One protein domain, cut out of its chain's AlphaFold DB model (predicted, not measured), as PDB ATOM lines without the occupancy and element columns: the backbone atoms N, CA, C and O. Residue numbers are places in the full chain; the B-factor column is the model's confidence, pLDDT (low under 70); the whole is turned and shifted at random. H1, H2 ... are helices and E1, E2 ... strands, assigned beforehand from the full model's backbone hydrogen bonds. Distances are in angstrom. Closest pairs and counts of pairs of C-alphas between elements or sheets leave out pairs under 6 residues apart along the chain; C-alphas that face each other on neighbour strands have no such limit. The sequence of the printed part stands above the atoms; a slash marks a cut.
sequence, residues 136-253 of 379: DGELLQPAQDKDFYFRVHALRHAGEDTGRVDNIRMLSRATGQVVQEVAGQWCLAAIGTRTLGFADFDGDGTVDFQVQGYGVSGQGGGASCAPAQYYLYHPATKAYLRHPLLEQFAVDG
ATOM      1  N   ASP A 136      49.492 -13.450 -11.696       94.75
ATOM      2  CA  ASP A 136      48.784 -12.349 -12.341       94.75
ATOM      3  C   ASP A 136      48.160 -12.889 -13.636       94.75
ATOM      4  O   ASP A 136      48.879 -13.195 -14.593       94.75
ATOM      5  N   GLY A 137      46.852 -13.149 -13.635       94.81
ATOM      6  CA  GLY A 137      46.203 -13.717 -14.810       94.81
ATOM      7  C   GLY A 137      44.723 -14.035 -14.668       94.81
ATOM      8  O   GLY A 137      44.076 -13.778 -13.659       94.81
ATOM      9  N   GLU A 138      44.183 -14.630 -15.728       95.81
ATOM     10  CA  GLU A 138      42.750 -14.866 -15.888       95.81
ATOM     11  C   GLU A 138      42.326 -16.260 -15.458       95.81
ATOM     12  O   GLU A 138      42.879 -17.259 -15.921       95.81
ATOM     13  N   LEU A 139      41.267 -16.323 -14.659       94.38
ATOM     14  CA  LEU A 139      40.675 -17.560 -14.179       94.38
ATOM     15  C   LEU A 139      39.202 -17.628 -14.580       94.38
ATOM     16  O   LEU A 139      38.397 -16.778 -14.195       94.38
ATOM     17  N   LEU A 140      38.829 -18.653 -15.345       95.56
ATOM     18  CA  LEU A 140      37.426 -18.915 -15.657       95.56
ATOM     19  C   LEU A 140      36.688 -19.360 -14.390       95.56
ATOM     20  O   LEU A 140      37.210 -20.128 -13.582       95.56
ATOM     21  N   GLN A 141      35.468 -18.866 -14.224       93.44
ATOM     22  CA  GLN A 141      34.596 -19.192 -13.109       93.44
ATOM     23  C   GLN A 141      33.501 -20.148 -13.605       93.44
ATOM     24  O   GLN A 141      32.794 -19.805 -14.557       93.44
ATOM     25  N   PRO A 142      33.356 -21.344 -13.005       86.56
ATOM     26  CA  PRO A 142      32.451 -22.379 -13.499       86.56
ATOM     27  C   PRO A 142      30.981 -22.082 -13.149       86.56
ATOM     28  O   PRO A 142      30.401 -22.718 -12.271       86.56
ATOM     29  N   ALA A 143      30.389 -21.099 -13.830       86.38
ATOM     30  CA  ALA A 143      28.962 -20.791 -13.763       86.38
ATOM     31  C   ALA A 143      28.156 -21.716 -14.684       86.38
ATOM     32  O   ALA A 143      28.569 -21.987 -15.813       86.38
ATOM     33  N   GLN A 144      26.978 -22.144 -14.231       81.44
ATOM     34  CA  GLN A 144      26.003 -22.853 -15.064       81.44
ATOM     35  C   GLN A 144      24.951 -21.872 -15.587       81.44
ATOM     36  O   GLN A 144      23.779 -21.969 -15.241       81.44
ATOM     37  N   ASP A 145      25.382 -20.903 -16.395       87.81
ATOM     38  CA  ASP A 145      24.483 -19.941 -17.034       87.81
ATOM     39  C   ASP A 145      24.294 -20.261 -18.526       87.81
ATOM     40  O   ASP A 145      25.182 -20.793 -19.210       87.81
ATOM     41  N   LYS A 146      23.097 -19.987 -19.047       88.38
ATOM     42  CA  LYS A 146      22.744 -20.280 -20.442       88.38
ATOM     43  C   LYS A 146      23.293 -19.248 -21.430       88.38
ATOM     44  O   LYS A 146      23.616 -19.613 -22.558       88.38
ATOM     45  N   ASP A 147      23.440 -17.999 -21.006       91.44
ATOM     46  CA  ASP A 147      23.771 -16.859 -21.858       91.44
ATOM     47  C   ASP A 147      25.204 -16.360 -21.635       91.44
ATOM     48  O   ASP A 147      25.824 -15.837 -22.570       91.44
ATOM     49  N   PHE A 148      25.751 -16.554 -20.434       94.00
ATOM     50  CA  PHE A 148      27.008 -15.961 -19.997       94.00
ATOM     51  C   PHE A 148      28.003 -16.973 -19.428       94.00
ATOM     52  O   PHE A 148      27.663 -18.042 -18.931       94.00
ATOM     53  N   TYR A 149      29.279 -16.616 -19.505       95.19
ATOM     54  CA  TYR A 149      30.344 -17.222 -18.716       95.19
ATOM     55  C   TYR A 149      31.234 -16.122 -18.151       95.19
ATOM     56  O   TYR A 149      31.282 -15.006 -18.674       95.19
ATOM     57  N   PHE A 150      31.930 -16.430 -17.062       96.75
ATOM     58  CA  PHE A 150      32.575 -15.422 -16.232       96.75
ATOM     59  C   PHE A 150      34.068 -15.705 -16.134       96.75
ATOM     60  O   PHE A 150      34.476 -16.843 -15.898       96.75
ATOM     61  N   ARG A 151      34.895 -14.675 -16.284       97.06
ATOM     62  CA  ARG A 151      36.328 -14.724 -15.977       97.06
ATOM     63  C   ARG A 151      36.646 -13.695 -14.907       97.06
ATOM     64  O   ARG A 151      36.018 -12.641 -14.852       97.06
ATOM     65  N   VAL A 152      37.615 -14.007 -14.063       97.12
ATOM     66  CA  VAL A 152      38.170 -13.060 -13.099       97.12
ATOM     67  C   VAL A 152      39.641 -12.842 -13.387       97.12
ATOM     68  O   VAL A 152      40.361 -13.796 -13.690       97.12
ATOM     69  N   HIS A 153      40.085 -11.602 -13.244       97.12
ATOM     70  CA  HIS A 153      41.498 -11.287 -13.190       97.12
ATOM     71  C   HIS A 153      41.976 -11.458 -11.750       97.12
ATOM     72  O   HIS A 153      41.553 -10.729 -10.852       97.12
ATOM     73  N   ALA A 154      42.793 -12.481 -11.523       94.31
ATOM     74  CA  ALA A 154      43.295 -12.875 -10.221       94.31
ATOM     75  C   ALA A 154      44.789 -12.578 -10.123       94.31
ATOM     76  O   ALA A 154      45.576 -12.992 -10.976       94.31
ATOM     77  N   LEU A 155      45.191 -11.928  -9.034       92.75
ATOM     78  CA  LEU A 155      46.587 -11.609  -8.789       92.75
ATOM     79  C   LEU A 155      46.981 -11.707  -7.314       92.75
ATOM     80  O   LEU A 155      46.161 -11.568  -6.403       92.75
ATOM     81  N   ARG A 156      48.267 -11.942  -7.081       89.62
ATOM     82  CA  ARG A 156      48.901 -11.932  -5.763       89.62
ATOM     83  C   ARG A 156      50.365 -11.573  -5.936       89.62
ATOM     84  O   ARG A 156      51.058 -12.209  -6.728       89.62
ATOM     85  N   HIS A 157      50.850 -10.603  -5.172       88.88
ATOM     86  CA  HIS A 157      52.276 -10.282  -5.141       88.88
ATOM     87  C   HIS A 157      53.036 -11.272  -4.255       88.88
ATOM     88  O   HIS A 157      52.486 -11.867  -3.327       88.88
ATOM     89  N   ALA A 158      54.327 -11.458  -4.526       87.38
ATOM     90  CA  ALA A 158      55.164 -12.321  -3.702       87.38
ATOM     91  C   ALA A 158      55.214 -11.794  -2.257       87.38
ATOM     92  O   ALA A 158      55.510 -10.624  -2.021       87.38
ATOM     93  N   GLY A 159      54.946 -12.670  -1.291       83.00
ATOM     94  CA  GLY A 159      54.872 -12.332   0.128       83.00
ATOM     95  C   GLY A 159      53.482 -11.919   0.621       83.00
ATOM     96  O   GLY A 159      53.320 -11.777   1.829       83.00
ATOM     97  N   GLU A 160      52.485 -11.764  -0.257       81.25
ATOM     98  CA  GLU A 160      51.101 -11.529   0.165       81.25
ATOM     99  C   GLU A 160      50.430 -12.829   0.640       81.25
ATOM    100  O   GLU A 160      50.569 -13.899   0.041       81.25
ATOM    101  N   ASP A 161      49.649 -12.719   1.715       76.31
ATOM    102  CA  ASP A 161      48.957 -13.858   2.327       76.31
ATOM    103  C   ASP A 161      47.671 -14.244   1.587       76.31
ATOM    104  O   ASP A 161      47.211 -15.381   1.685       76.31
ATOM    105  N   THR A 162      47.080 -13.313   0.844       78.50
ATOM    106  CA  THR A 162      45.771 -13.483   0.210       78.50
ATOM    107  C   THR A 162      45.818 -12.926  -1.201       78.50
ATOM    108  O   THR A 162      46.184 -11.770  -1.399       78.50
ATOM    109  N   GLY A 163      45.455 -13.758  -2.179       87.06
ATOM    110  CA  GLY A 163      45.245 -13.297  -3.547       87.06
ATOM    111  C   GLY A 163      43.980 -12.455  -3.646       87.06
ATOM    112  O   GLY A 163      43.049 -12.607  -2.853       87.06
ATOM    113  N   ARG A 164      43.936 -11.577  -4.640       90.94
ATOM    114  CA  ARG A 164      42.792 -10.715  -4.909       90.94
ATOM    115  C   ARG A 164      42.308 -10.871  -6.338       90.94
ATOM    116  O   ARG A 164      43.073 -11.242  -7.224       90.94
ATOM    117  N   VAL A 165      41.044 -10.545  -6.538       94.62
ATOM    118  CA  VAL A 165      40.454 -10.292  -7.846       94.62
ATOM    119  C   VAL A 165      40.227  -8.798  -7.972       94.62
ATOM    120  O   VAL A 165      39.680  -8.187  -7.053       94.62
ATOM    121  N   ASP A 166      40.648  -8.199  -9.080       95.88
ATOM    122  CA  ASP A 166      40.456  -6.765  -9.339       95.88
ATOM    123  C   ASP A 166      39.523  -6.460 -10.519       95.88
ATOM    124  O   ASP A 166      39.050  -5.330 -10.679       95.88
ATOM    125  N   ASN A 167      39.189  -7.481 -11.307       97.75
ATOM    126  CA  ASN A 167      38.279  -7.372 -12.430       97.75
ATOM    127  C   ASN A 167      37.456  -8.655 -12.597       97.75
ATOM    128  O   ASN A 167      37.978  -9.766 -12.492       97.75
ATOM    129  N   ILE A 168      36.164  -8.488 -12.867       98.12
ATOM    130  CA  ILE A 168      35.237  -9.560 -13.229       98.12
ATOM    131  C   ILE A 168      34.707  -9.250 -14.627       98.12
ATOM    132  O   ILE A 168      34.175  -8.163 -14.861       98.12
ATOM    133  N   ARG A 169      34.828 -10.205 -15.547       98.00
ATOM    134  CA  ARG A 169      34.332 -10.101 -16.921       98.00
ATOM    135  C   ARG A 169      33.210 -11.081 -17.151       98.00
ATOM    136  O   ARG A 169      33.367 -12.278 -16.917       98.00
ATOM    137  N   MET A 170      32.121 -10.562 -17.687       96.88
ATOM    138  CA  MET A 170      31.004 -11.336 -18.194       96.88
ATOM    139  C   MET A 170      31.143 -11.420 -19.703       96.88
ATOM    140  O   MET A 170      31.285 -10.400 -20.382       96.88
ATOM    141  N   LEU A 171      31.110 -12.635 -20.236       96.69
ATOM    142  CA  LEU A 171      31.256 -12.912 -21.655       96.69
ATOM    143  C   LEU A 171      30.011 -13.623 -22.166       96.69
ATOM    144  O   LEU A 171      29.477 -14.514 -21.511       96.69
ATOM    145  N   SER A 172      29.552 -13.246 -23.354       94.81
ATOM    146  CA  SER A 172      28.438 -13.916 -24.021       94.81
ATOM    147  C   SER A 172      28.862 -15.311 -24.472       94.81
ATOM    148  O   SER A 172      29.799 -15.444 -25.256       94.81
ATOM    149  N   ARG A 173      28.129 -16.356 -24.082       93.75
ATOM    150  CA  ARG A 173      28.344 -17.720 -24.597       93.75
ATOM    151  C   ARG A 173      28.130 -17.797 -26.107       93.75
ATOM    152  O   ARG A 173      28.889 -18.457 -26.808       93.75
ATOM    153  N   ALA A 174      27.163 -17.054 -26.642       94.62
ATOM    154  CA  ALA A 174      26.871 -17.053 -28.075       94.62
ATOM    155  C   ALA A 174      28.021 -16.491 -28.931       94.62
ATOM    156  O   ALA A 174      28.288 -16.998 -30.019       94.62
ATOM    157  N   THR A 175      28.731 -15.465 -28.452       94.75
ATOM    158  CA  THR A 175      29.726 -14.741 -29.274       94.75
ATOM    159  C   THR A 175      31.162 -14.818 -28.761       94.75
ATOM    160  O   THR A 175      32.088 -14.598 -29.537       94.75
ATOM    161  N   GLY A 176      31.364 -15.142 -27.485       94.94
ATOM    162  CA  GLY A 176      32.653 -15.075 -26.796       94.94
ATOM    163  C   GLY A 176      33.095 -13.645 -26.468       94.94
ATOM    164  O   GLY A 176      34.190 -13.437 -25.953       94.94
ATOM    165  N   GLN A 177      32.269 -12.641 -26.778       96.50
ATOM    166  CA  GLN A 177      32.595 -11.238 -26.543       96.50
ATOM    167  C   GLN A 177      32.265 -10.828 -25.112       96.50
ATOM    168  O   GLN A 177      31.273 -11.278 -24.535       96.50
ATOM    169  N   VAL A 178      33.081  -9.927 -24.565       96.81
ATOM    170  CA  VAL A 178      32.819  -9.282 -23.277       96.81
ATOM    171  C   VAL A 178      31.547  -8.445 -23.393       96.81
ATOM    172  O   VAL A 178      31.462  -7.553 -24.236       96.81
ATOM    173  N   VAL A 179      30.560  -8.743 -22.550       95.75
ATOM    174  CA  VAL A 179      29.302  -7.988 -22.462       95.75
ATOM    175  C   VAL A 179      29.354  -6.925 -21.373       95.75
ATOM    176  O   VAL A 179      28.711  -5.887 -21.496       95.75
ATOM    177  N   GLN A 180      30.134  -7.168 -20.321       97.06
ATOM    178  CA  GLN A 180      30.318  -6.235 -19.220       97.06
ATOM    179  C   GLN A 180      31.595  -6.576 -18.449       97.06
ATOM    180  O   GLN A 180      31.957  -7.745 -18.306       97.06
ATOM    181  N   GLU A 181      32.234  -5.545 -17.905       97.38
ATOM    182  CA  GLU A 181      33.322  -5.674 -16.942       97.38
ATOM    183  C   GLU A 181      32.979  -4.906 -15.666       97.38
ATOM    184  O   GLU A 181      32.400  -3.816 -15.711       97.38
ATOM    185  N   VAL A 182      33.348  -5.474 -14.523       96.81
ATOM    186  CA  VAL A 182      33.212  -4.849 -13.210       96.81
ATOM    187  C   VAL A 182      34.601  -4.776 -12.598       96.81
ATOM    188  O   VAL A 182      35.213  -5.799 -12.296       96.81
ATOM    189  N   ALA A 183      35.105  -3.557 -12.424       96.38
ATOM    190  CA  ALA A 183      36.352  -3.305 -11.711       96.38
ATOM    191  C   ALA A 183      36.073  -3.133 -10.213       96.38
ATOM    192  O   ALA A 183      35.094  -2.497  -9.820       96.38
ATOM    193  N   GLY A 184      36.943  -3.680  -9.373       92.88
ATOM    194  CA  GLY A 184      36.777  -3.645  -7.925       92.88
ATOM    195  C   GLY A 184      37.951  -4.289  -7.210       92.88
ATOM    196  O   GLY A 184      39.046  -4.351  -7.754       92.88
ATOM    197  N   GLN A 185      37.748  -4.704  -5.963       92.25
ATOM    198  CA  GLN A 185      38.736  -5.451  -5.187       92.25
ATOM    199  C   GLN A 185      37.990  -6.503  -4.366       92.25
ATOM    200  O   GLN A 185      37.160  -6.174  -3.513       92.25
ATOM    201  N   TRP A 186      38.303  -7.764  -4.621       93.75
ATOM    202  CA  TRP A 186      37.653  -8.917  -4.015       93.75
ATOM    203  C   TRP A 186      38.672  -9.957  -3.584       93.75
ATOM    204  O   TRP A 186      39.792  -9.993  -4.089       93.75
ATOM    205  N   CYS A 187      38.306 -10.784  -2.618       90.38
ATOM    206  CA  CYS A 187      39.149 -11.895  -2.223       90.38
ATOM    207  C   CYS A 187      39.131 -12.984  -3.288       90.38
ATOM    208  O   CYS A 187      38.068 -13.379  -3.761       90.38
ATOM    209  N   LEU A 188      40.313 -13.506  -3.613       88.81
ATOM    210  CA  LEU A 188      40.415 -14.780  -4.307       88.81
ATOM    211  C   LEU A 188      40.027 -15.900  -3.337       88.81
ATOM    212  O   LEU A 188      40.466 -15.898  -2.183       88.81
ATOM    213  N   ALA A 189      39.236 -16.871  -3.797       81.06
ATOM    214  CA  ALA A 189      38.926 -18.035  -2.978       81.06
ATOM    215  C   ALA A 189      40.204 -18.804  -2.609       81.06
ATOM    216  O   ALA A 189      41.109 -18.980  -3.422       81.06
ATOM    217  N   ALA A 190      40.260 -19.298  -1.372       68.38
ATOM    218  CA  ALA A 190      41.383 -20.104  -0.905       68.38
ATOM    219  C   ALA A 190      41.391 -21.522  -1.504       68.38
ATOM    220  O   ALA A 190      42.365 -22.243  -1.333       68.38
ATOM    221  N   ILE A 191      40.315 -21.961  -2.159       69.75
ATOM    222  CA  ILE A 191      40.195 -23.330  -2.666       69.75
ATOM    223  C   ILE A 191      39.640 -23.293  -4.087       69.75
ATOM    224  O   ILE A 191      38.537 -22.798  -4.329       69.75
ATOM    225  N   GLY A 192      40.406 -23.865  -5.015       73.62
ATOM    226  CA  GLY A 192      39.964 -24.139  -6.375       73.62
ATOM    227  C   GLY A 192      39.673 -22.920  -7.240       73.62
ATOM    228  O   GLY A 192      40.262 -21.852  -7.100       73.62
ATOM    229  N   THR A 193      38.766 -23.116  -8.193       73.44
ATOM    230  CA  THR A 193      38.431 -22.138  -9.238       73.44
ATOM    231  C   THR A 193      37.252 -21.232  -8.870       73.44
ATOM    232  O   THR A 193      36.905 -20.344  -9.644       73.44
ATOM    233  N   ARG A 194      36.612 -21.440  -7.710       82.06
ATOM    234  CA  ARG A 194      35.312 -20.849  -7.341       82.06
ATOM    235  C   ARG A 194      35.467 -19.578  -6.507       82.06
ATOM    236  O   ARG A 194      35.217 -19.583  -5.306       82.06
ATOM    237  N   THR A 195      35.881 -18.488  -7.144       89.38
ATOM    238  CA  THR A 195      35.928 -17.162  -6.501       89.38
ATOM    239  C   THR A 195      34.563 -16.486  -6.472       89.38
ATOM    240  O   THR A 195      34.215 -15.825  -5.496       89.38
ATOM    241  N   LEU A 196      33.775 -16.684  -7.525       93.50
ATOM    242  CA  LEU A 196      32.386 -16.250  -7.586       93.50
ATOM    243  C   LEU A 196      31.467 -17.372  -7.095       93.50
ATOM    244  O   LEU A 196      31.629 -18.536  -7.471       93.50
ATOM    245  N   GLY A 197      30.498 -17.017  -6.256       91.00
ATOM    246  CA  GLY A 197      29.358 -17.872  -5.940       91.00
ATOM    247  C   GLY A 197      28.208 -17.535  -6.877       91.00
ATOM    248  O   GLY A 197      27.875 -16.365  -7.002       91.00
ATOM    249  N   PHE A 198      27.608 -18.537  -7.510       90.75
ATOM    250  CA  PHE A 198      26.538 -18.350  -8.488       90.75
ATOM    251  C   PHE A 198      25.227 -18.937  -7.980       90.75
ATOM    252  O   PHE A 198      25.220 -20.052  -7.453       90.75
ATOM    253  N   ALA A 199      24.136 -18.206  -8.165       88.88
ATOM    254  CA  ALA A 199      22.768 -18.685  -8.000       88.88
ATOM    255  C   ALA A 199      21.820 -17.704  -8.694       88.88
ATOM    256  O   ALA A 199      22.207 -16.577  -8.954       88.88
ATOM    257  N   ASP A 200      20.590 -18.115  -8.962       87.50
ATOM    258  CA  ASP A 200      19.501 -17.180  -9.243       87.50
ATOM    259  C   ASP A 200      19.037 -16.623  -7.885       87.50
ATOM    260  O   ASP A 200      18.550 -17.394  -7.055       87.50
ATOM    261  N   PHE A 201      19.339 -15.363  -7.560       84.81
ATOM    262  CA  PHE A 201      19.038 -14.817  -6.235       84.81
ATOM    263  C   PHE A 201      17.632 -14.229  -6.163       84.81
ATOM    264  O   PHE A 201      17.045 -14.254  -5.080       84.81
ATOM    265  N   ASP A 202      17.108 -13.687  -7.260       84.06
ATOM    266  CA  ASP A 202      15.800 -13.027  -7.307       84.06
ATOM    267  C   ASP A 202      14.702 -13.827  -8.031       84.06
ATOM    268  O   ASP A 202      13.526 -13.458  -7.955       84.06
ATOM    269  N   GLY A 203      15.044 -14.972  -8.617       81.62
ATOM    270  CA  GLY A 203      14.119 -15.914  -9.230       81.62
ATOM    271  C   GLY A 203      13.750 -15.551 -10.666       81.62
ATOM    272  O   GLY A 203      12.695 -15.992 -11.138       81.62
ATOM    273  N   ASP A 204      14.549 -14.722 -11.346       81.62
ATOM    274  CA  ASP A 204      14.291 -14.283 -12.722       81.62
ATOM    275  C   ASP A 204      14.729 -15.306 -13.793       81.62
ATOM    276  O   ASP A 204      14.416 -15.152 -14.982       81.62
ATOM    277  N   GLY A 205      15.388 -16.392 -13.373       81.44
ATOM    278  CA  GLY A 205      15.876 -17.470 -14.227       81.44
ATOM    279  C   GLY A 205      17.221 -17.190 -14.907       81.44
ATOM    280  O   GLY A 205      17.631 -17.978 -15.768       81.44
ATOM    281  N   THR A 206      17.899 -16.099 -14.553       86.88
ATOM    282  CA  THR A 206      19.263 -15.756 -14.963       86.88
ATOM    283  C   THR A 206      20.201 -15.913 -13.768       86.88
ATOM    284  O   THR A 206      19.841 -15.642 -12.629       86.88
ATOM    285  N   VAL A 207      21.420 -16.402 -13.996       90.56
ATOM    286  CA  VAL A 207      22.368 -16.589 -12.894       90.56
ATOM    287  C   VAL A 207      22.904 -15.239 -12.432       90.56
ATOM    288  O   VAL A 207      23.532 -14.516 -13.208       90.56
ATOM    289  N   ASP A 208      22.749 -14.964 -11.143       92.94
ATOM    290  CA  ASP A 208      23.411 -13.900 -10.398       92.94
ATOM    291  C   ASP A 208      24.730 -14.383  -9.798       92.94
ATOM    292  O   ASP A 208      25.043 -15.582  -9.759       92.94
ATOM    293  N   PHE A 209      25.528 -13.442  -9.291       95.00
ATOM    294  CA  PHE A 209      26.750 -13.803  -8.591       95.00
ATOM    295  C   PHE A 209      26.988 -13.006  -7.315       95.00
ATOM    296  O   PHE A 209      26.657 -11.828  -7.185       95.00
ATOM    297  N   GLN A 210      27.619 -13.676  -6.360       94.75
ATOM    298  CA  GLN A 210      28.205 -13.076  -5.180       94.75
ATOM    299  C   GLN A 210      29.722 -13.232  -5.207       94.75
ATOM    300  O   GLN A 210      30.266 -14.191  -5.759       94.75
ATOM    301  N   VAL A 211      30.411 -12.308  -4.557       94.81
ATOM    302  CA  VAL A 211      31.867 -12.334  -4.442       94.81
ATOM    303  C   VAL A 211      32.291 -11.741  -3.107       94.81
ATOM    304  O   VAL A 211      31.730 -10.747  -2.646       94.81
ATOM    305  N   GLN A 212      33.274 -12.351  -2.449       92.38
ATOM    306  CA  GLN A 212      33.732 -11.868  -1.153       92.38
ATOM    307  C   GLN A 212      34.540 -10.575  -1.319       92.38
ATOM    308  O   GLN A 212      35.510 -10.540  -2.075       92.38
ATOM    309  N   GLY A 213      34.149  -9.496  -0.635       90.12
ATOM    310  CA  GLY A 213      34.873  -8.228  -0.720       90.12
ATOM    311  C   GLY A 213      36.313  -8.349  -0.213       90.12
ATOM    312  O   GLY A 213      36.616  -9.200   0.621       90.12
ATOM    313  N   TYR A 214      37.202  -7.481  -0.688       87.69
ATOM    314  CA  TYR A 214      38.561  -7.357  -0.162       87.69
ATOM    315  C   TYR A 214      38.680  -6.102   0.698       87.69
ATOM    316  O   TYR A 214      38.297  -5.009   0.279       87.69
ATOM    317  N   GLY A 215      39.220  -6.253   1.901       81.62
ATOM    318  CA  GLY A 215      39.519  -5.165   2.818       81.62
ATOM    319  C   GLY A 215      40.987  -5.181   3.226       81.62
ATOM    320  O   GLY A 215      41.616  -6.228   3.327       81.62
ATOM    321  N   VAL A 216      41.541  -4.004   3.501       73.31
ATOM    322  CA  VAL A 216      42.834  -3.886   4.182       73.31
ATOM    323  C   VAL A 216      42.535  -3.424   5.598       73.31
ATOM    324  O   VAL A 216      42.008  -2.329   5.799       73.31
ATOM    325  N   SER A 217      42.815  -4.274   6.585       60.12
ATOM    326  CA  SER A 217      42.638  -3.901   7.987       60.12
ATOM    327  C   SER A 217      43.626  -2.789   8.366       60.12
ATOM    328  O   SER A 217      44.829  -2.855   8.091       60.12
ATOM    329  N   GLY A 218      43.099  -1.718   8.965       60.12
ATOM    330  CA  GLY A 218      43.899  -0.613   9.495       60.12
ATOM    331  C   GLY A 218      44.773  -1.036  10.684       60.12
ATOM    332  O   GLY A 218      44.431  -1.966  11.404       60.12
ATOM    333  N   GLN A 219      45.900  -0.327  10.860       39.84
ATOM    334  CA  GLN A 219      47.012  -0.599  11.793       39.84
ATOM    335  C   GLN A 219      47.447  -2.074  11.852       39.84
ATOM    336  O   GLN A 219      47.152  -2.810  12.785       39.84
ATOM    337  N   GLY A 220      48.214  -2.477  10.837       54.69
ATOM    338  CA  GLY A 220      48.816  -3.807  10.723       54.69
ATOM    339  C   GLY A 220      49.014  -4.247   9.273       54.69
ATOM    340  O   GLY A 220      49.839  -5.113   9.011       54.69
ATOM    341  N   GLY A 221      48.293  -3.625   8.327       56.78
ATOM    342  CA  GLY A 221      48.444  -3.872   6.887       56.78
ATOM    343  C   GLY A 221      47.960  -5.251   6.435       56.78
ATOM    344  O   GLY A 221      48.187  -5.626   5.289       56.78
ATOM    345  N   GLY A 222      47.299  -6.006   7.317       62.38
ATOM    346  CA  GLY A 222      46.756  -7.317   6.994       62.38
ATOM    347  C   GLY A 222      45.571  -7.182   6.046       62.38
ATOM    348  O   GLY A 222      44.574  -6.534   6.377       62.38
ATOM    349  N   ALA A 223      45.671  -7.796   4.874       71.25
ATOM    350  CA  ALA A 223      44.521  -8.011   4.010       71.25
ATOM    351  C   ALA A 223      43.537  -8.971   4.685       71.25
ATOM    352  O   ALA A 223      43.941  -9.990   5.245       71.25
ATOM    353  N   SER A 224      42.249  -8.652   4.640       78.81
ATOM    354  CA  SER A 224      41.188  -9.532   5.108       78.81
ATOM    355  C   SER A 224      40.011  -9.510   4.149       78.81
ATOM    356  O   SER A 224      39.738  -8.524   3.466       78.81
ATOM    357  N   CYS A 225      39.290 -10.620   4.100       84.06
ATOM    358  CA  CYS A 225      38.075 -10.690   3.315       84.06
ATOM    359  C   CYS A 225      36.927 -10.005   4.059       84.06
ATOM    360  O   CYS A 225      36.680 -10.262   5.237       84.06
ATOM    361  N   ALA A 226      36.255  -9.097   3.361       84.31
ATOM    362  CA  ALA A 226      35.071  -8.384   3.806       84.31
ATOM    363  C   ALA A 226      33.803  -9.218   3.516       84.31
ATOM    364  O   ALA A 226      33.885 -10.265   2.865       84.31
ATOM    365  N   PRO A 227      32.619  -8.791   3.989       88.38
ATOM    366  CA  PRO A 227      31.358  -9.429   3.622       88.38
ATOM    367  C   PRO A 227      31.160  -9.557   2.105       88.38
ATOM    368  O   PRO A 227      31.753  -8.819   1.311       88.38
ATOM    369  N   ALA A 228      30.326 -10.518   1.709       90.88
ATOM    370  CA  ALA A 228      29.999 -10.755   0.309       90.88
ATOM    371  C   ALA A 228      29.270  -9.555  -0.312       90.88
ATOM    372  O   ALA A 228      28.400  -8.946   0.312       90.88
ATOM    373  N   GLN A 229      29.632  -9.248  -1.552       94.94
ATOM    374  CA  GLN A 229      28.925  -8.338  -2.440       94.94
ATOM    375  C   GLN A 229      28.064  -9.150  -3.400       94.94
ATOM    376  O   GLN A 229      28.516 -10.191  -3.874       94.94
ATOM    377  N   TYR A 230      26.862  -8.664  -3.701       94.75
ATOM    378  CA  TYR A 230      25.891  -9.352  -4.557       94.75
ATOM    379  C   TYR A 230      25.636  -8.532  -5.817       94.75
ATOM    380  O   TYR A 230      25.444  -7.317  -5.731       94.75
ATOM    381  N   TYR A 231      25.625  -9.197  -6.966       96.44
ATOM    382  CA  TYR A 231      25.410  -8.610  -8.281       96.44
ATOM    383  C   TYR A 231      24.285  -9.354  -8.982       96.44
ATOM    384  O   TYR A 231      24.419 -10.547  -9.249       96.44
ATOM    385  N   LEU A 232      23.205  -8.632  -9.274       94.50
ATOM    386  CA  LEU A 232      21.999  -9.192  -9.876       94.50
ATOM    387  C   LEU A 232      21.931  -8.789 -11.339       94.50
ATOM    388  O   LEU A 232      22.230  -7.632 -11.670       94.50
ATOM    389  N   TYR A 233      21.549  -9.715 -12.210       94.00
ATOM    390  CA  TYR A 233      21.299  -9.392 -13.603       94.00
ATOM    391  C   TYR A 233      20.052  -8.514 -13.721       94.00
ATOM    392  O   TYR A 233      19.013  -8.777 -13.136       94.00
ATOM    393  N   HIS A 234      20.146  -7.431 -14.490       92.44
ATOM    394  CA  HIS A 234      19.026  -6.525 -14.702       92.44
ATOM    395  C   HIS A 234      18.619  -6.535 -16.186       92.44
ATOM    396  O   HIS A 234      19.271  -5.876 -17.010       92.44
ATOM    397  N   PRO A 235      17.531  -7.239 -16.569       88.19
ATOM    398  CA  PRO A 235      17.184  -7.485 -17.973       88.19
ATOM    399  C   PRO A 235      16.976  -6.220 -18.813       88.19
ATOM    400  O   PRO A 235      17.318  -6.192 -19.996       88.19
ATOM    401  N   ALA A 236      16.452  -5.149 -18.208       89.44
ATOM    402  CA  ALA A 236      16.191  -3.895 -18.919       89.44
ATOM    403  C   ALA A 236      17.482  -3.173 -19.340       89.44
ATOM    404  O   ALA A 236      17.511  -2.505 -20.372       89.44
ATOM    405  N   THR A 237      18.549  -3.313 -18.551       90.00
ATOM    406  CA  THR A 237      19.860  -2.702 -18.819       90.00
ATOM    407  C   THR A 237      20.869  -3.704 -19.373       90.00
ATOM    408  O   THR A 237      21.940  -3.285 -19.804       90.00
ATOM    409  N   LYS A 238      20.525  -5.001 -19.392       89.75
ATOM    410  CA  LYS A 238      21.387  -6.122 -19.800       89.75
ATOM    411  C   LYS A 238      22.739  -6.104 -19.088       89.75
ATOM    412  O   LYS A 238      23.782  -6.283 -19.711       89.75
ATOM    413  N   ALA A 239      22.705  -5.823 -17.791       92.62
ATOM    414  CA  ALA A 239      23.897  -5.641 -16.982       92.62
ATOM    415  C   ALA A 239      23.681  -6.177 -15.570       92.62
ATOM    416  O   ALA A 239      22.589  -6.063 -15.021       92.62
ATOM    417  N   TYR A 240      24.752  -6.686 -14.979       95.19
ATOM    418  CA  TYR A 240      24.853  -7.025 -13.571       95.19
ATOM    419  C   TYR A 240      25.055  -5.764 -12.738       95.19
ATOM    420  O   TYR A 240      25.997  -4.998 -12.973       95.19
ATOM    421  N   LEU A 241      24.187  -5.547 -11.755       95.00
ATOM    422  CA  LEU A 241      24.213  -4.389 -10.868       95.00
ATOM    423  C   LEU A 241      24.429  -4.833  -9.425       95.00
ATOM    424  O   LEU A 241      23.780  -5.757  -8.938       95.00
ATOM    425  N   ARG A 242      25.331  -4.140  -8.725       95.31
ATOM    426  CA  ARG A 242      25.573  -4.379  -7.300       95.31
ATOM    427  C   ARG A 242      24.317  -4.054  -6.492       95.31
ATOM    428  O   ARG A 242      23.708  -3.007  -6.713       95.31
ATOM    429  N   HIS A 243      23.988  -4.891  -5.510       93.75
ATOM    430  CA  HIS A 243      22.776  -4.756  -4.704       93.75
ATOM    431  C   HIS A 243      23.074  -4.618  -3.194       93.75
ATOM    432  O   HIS A 243      22.970  -5.593  -2.441       93.75
ATOM    433  N   PRO A 244      23.380  -3.396  -2.703       91.56
ATOM    434  CA  PRO A 244      23.801  -3.151  -1.317       91.56
ATOM    435  C   PRO A 244      22.825  -3.637  -0.241       91.56
ATOM    436  O   PRO A 244      23.235  -3.973   0.865       91.56
ATOM    437  N   LEU A 245      21.526  -3.692  -0.545       87.12
ATOM    438  CA  LEU A 245      20.536  -4.162   0.422       87.12
ATOM    439  C   LEU A 245      20.674  -5.670   0.709       87.12
ATOM    440  O   LEU A 245      20.471  -6.080   1.848       87.12
ATOM    441  N   LEU A 246      21.088  -6.487  -0.274       86.44
ATOM    442  CA  LEU A 246      21.357  -7.915  -0.028       86.44
ATOM    443  C   LEU A 246      22.612  -8.095   0.817       86.44
ATOM    444  O   LEU A 246      22.654  -8.952   1.694       86.44
ATOM    445  N   GLU A 247      23.613  -7.247   0.593       90.62
ATOM    446  CA  GLU A 247      24.840  -7.224   1.389       90.62
ATOM    447  C   GLU A 247      24.527  -6.918   2.854       90.62
ATOM    448  O   GLU A 247      25.022  -7.603   3.746       90.62
ATOM    449  N   GLN A 248      23.642  -5.946   3.103       85.88
ATOM    450  CA  GLN A 248      23.176  -5.625   4.447       85.88
ATOM    451  C   GLN A 248      22.446  -6.815   5.086       85.88
ATOM    452  O   GLN A 248      22.770  -7.193   6.209       85.88
ATOM    453  N   PHE A 249      21.529  -7.471   4.368       84.81
ATOM    454  CA  PHE A 249      20.848  -8.662   4.889       84.81
ATOM    455  C   PHE A 249      21.804  -9.830   5.160       84.81
ATOM    456  O   PHE A 249      21.605 -10.571   6.128       84.81
ATOM    457  N   ALA A 250      22.845 -10.000   4.340       82.50
ATOM    458  CA  ALA A 250      23.880 -11.002   4.560       82.50
ATOM    459  C   ALA A 250      24.681 -10.702   5.834       82.50
ATOM    460  O   ALA A 250      24.885 -11.600   6.651       82.50
ATOM    461  N   VAL A 251      25.082  -9.441   6.035       85.19
ATOM    462  CA  VAL A 251      25.776  -8.977   7.250       85.19
ATOM    463  C   VAL A 251      24.903  -9.153   8.493       85.19
ATOM    464  O   VAL A 251      25.388  -9.621   9.520       85.19
ATOM    465  N   ASP A 252      23.610  -8.854   8.389       83.62
ATOM    466  CA  ASP A 252      22.652  -9.004   9.488       83.62
ATOM    467  C   ASP A 252      22.270 -10.473   9.754       83.62
ATOM    468  O   ASP A 252      21.542 -10.768  10.704       83.62
ATOM    469  N   GLY A 253      22.728 -11.411   8.915       81.69
ATOM    470  CA  GLY A 253      22.400 -12.835   9.012       81.69
ATOM    471  C   GLY A 253      20.933 -13.154   8.702       81.69
ATOM    472  O   GLY A 253      20.450 -14.240   9.041       81.69
TER     473      GLY A 253
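What this domain is: This is residues 136 to 253 of the 379 residues of an uncharacterized protein of Pseudomonas aestus (UniProt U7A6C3). Two strongly twisted four-stranded sheets lie face to face as a sandwich, E1 to E4 in one and E5 to E8 in the other, their strands running nearly in line. The short helix H1 packs on E7, on the face of the second sheet away from the first. The 118 printed residues hold eight named strands, then one named helix; each sheet is an antiparallel meander, each strand the neighbour of the one before, in the orders E1 E2 E3 E4 and E5 E6 E7 E8. The class is mostly strand, and the whole is compact, with a radius of gyration of the C-alphas of 14.6 A and spans of 44 by 34 by 23 A.

Where its parts are: E1, residues 136 to 141, begins at C-alpha 136 (48.784, -12.349, -12.341). E2 is residues 148 to 156, 26.4 A; E3 164 to 172, 24.1 A; E4 178 to 187, 22.1 A, bending by 74 degrees at 184. E5 is 196 to 199; E6 208 to 216, 26.3 A; E7 223 to 234, 31.7 A, bending by 53 degrees at 227; E8 239 to 242. H1, 244 to 251, ends at C-alpha 251 (25.776, -8.977, 7.250).

How they stand to each other: The hairpins E1 and E2, E2 and E3, and E3 and E4 have N 139 and O 152 at 2.9 A, N 151 and O 169 at 2.9 A, and N 168 and O 182 at 2.9 A, within hydrogen-bond range. In E5 and E6, E6 and E7, and E7 and E8, also hairpins, these are N 197 and O 210, 2.9 A; N 211 and O 229, 2.9 A; N 234 and O 239, 2.8 A. The facing parts of the sheets are 11.0 A centre to centre; the closest C-alphas of E4 and E6, Trp 186 and Tyr 214, are 4.3 A apart. H1 is on the second sheet at a height of 7.0 A, over E7, slantwise to the strands but only just, at 33 degrees on the local plane; the closest C-alphas, Gln 229 and Glu 247, are 5.7 A apart. In H1 every O i to N i+4 pair is within hydrogen-bond range.

The domain as a whole: The C-alphas farthest apart, Ala 174 and Gln 219, are 47.6 A apart. The printed part has no cut and no long link. Its mean pLDDT is 87.9; residues 190 to 191 and 217 to 222 are under 70.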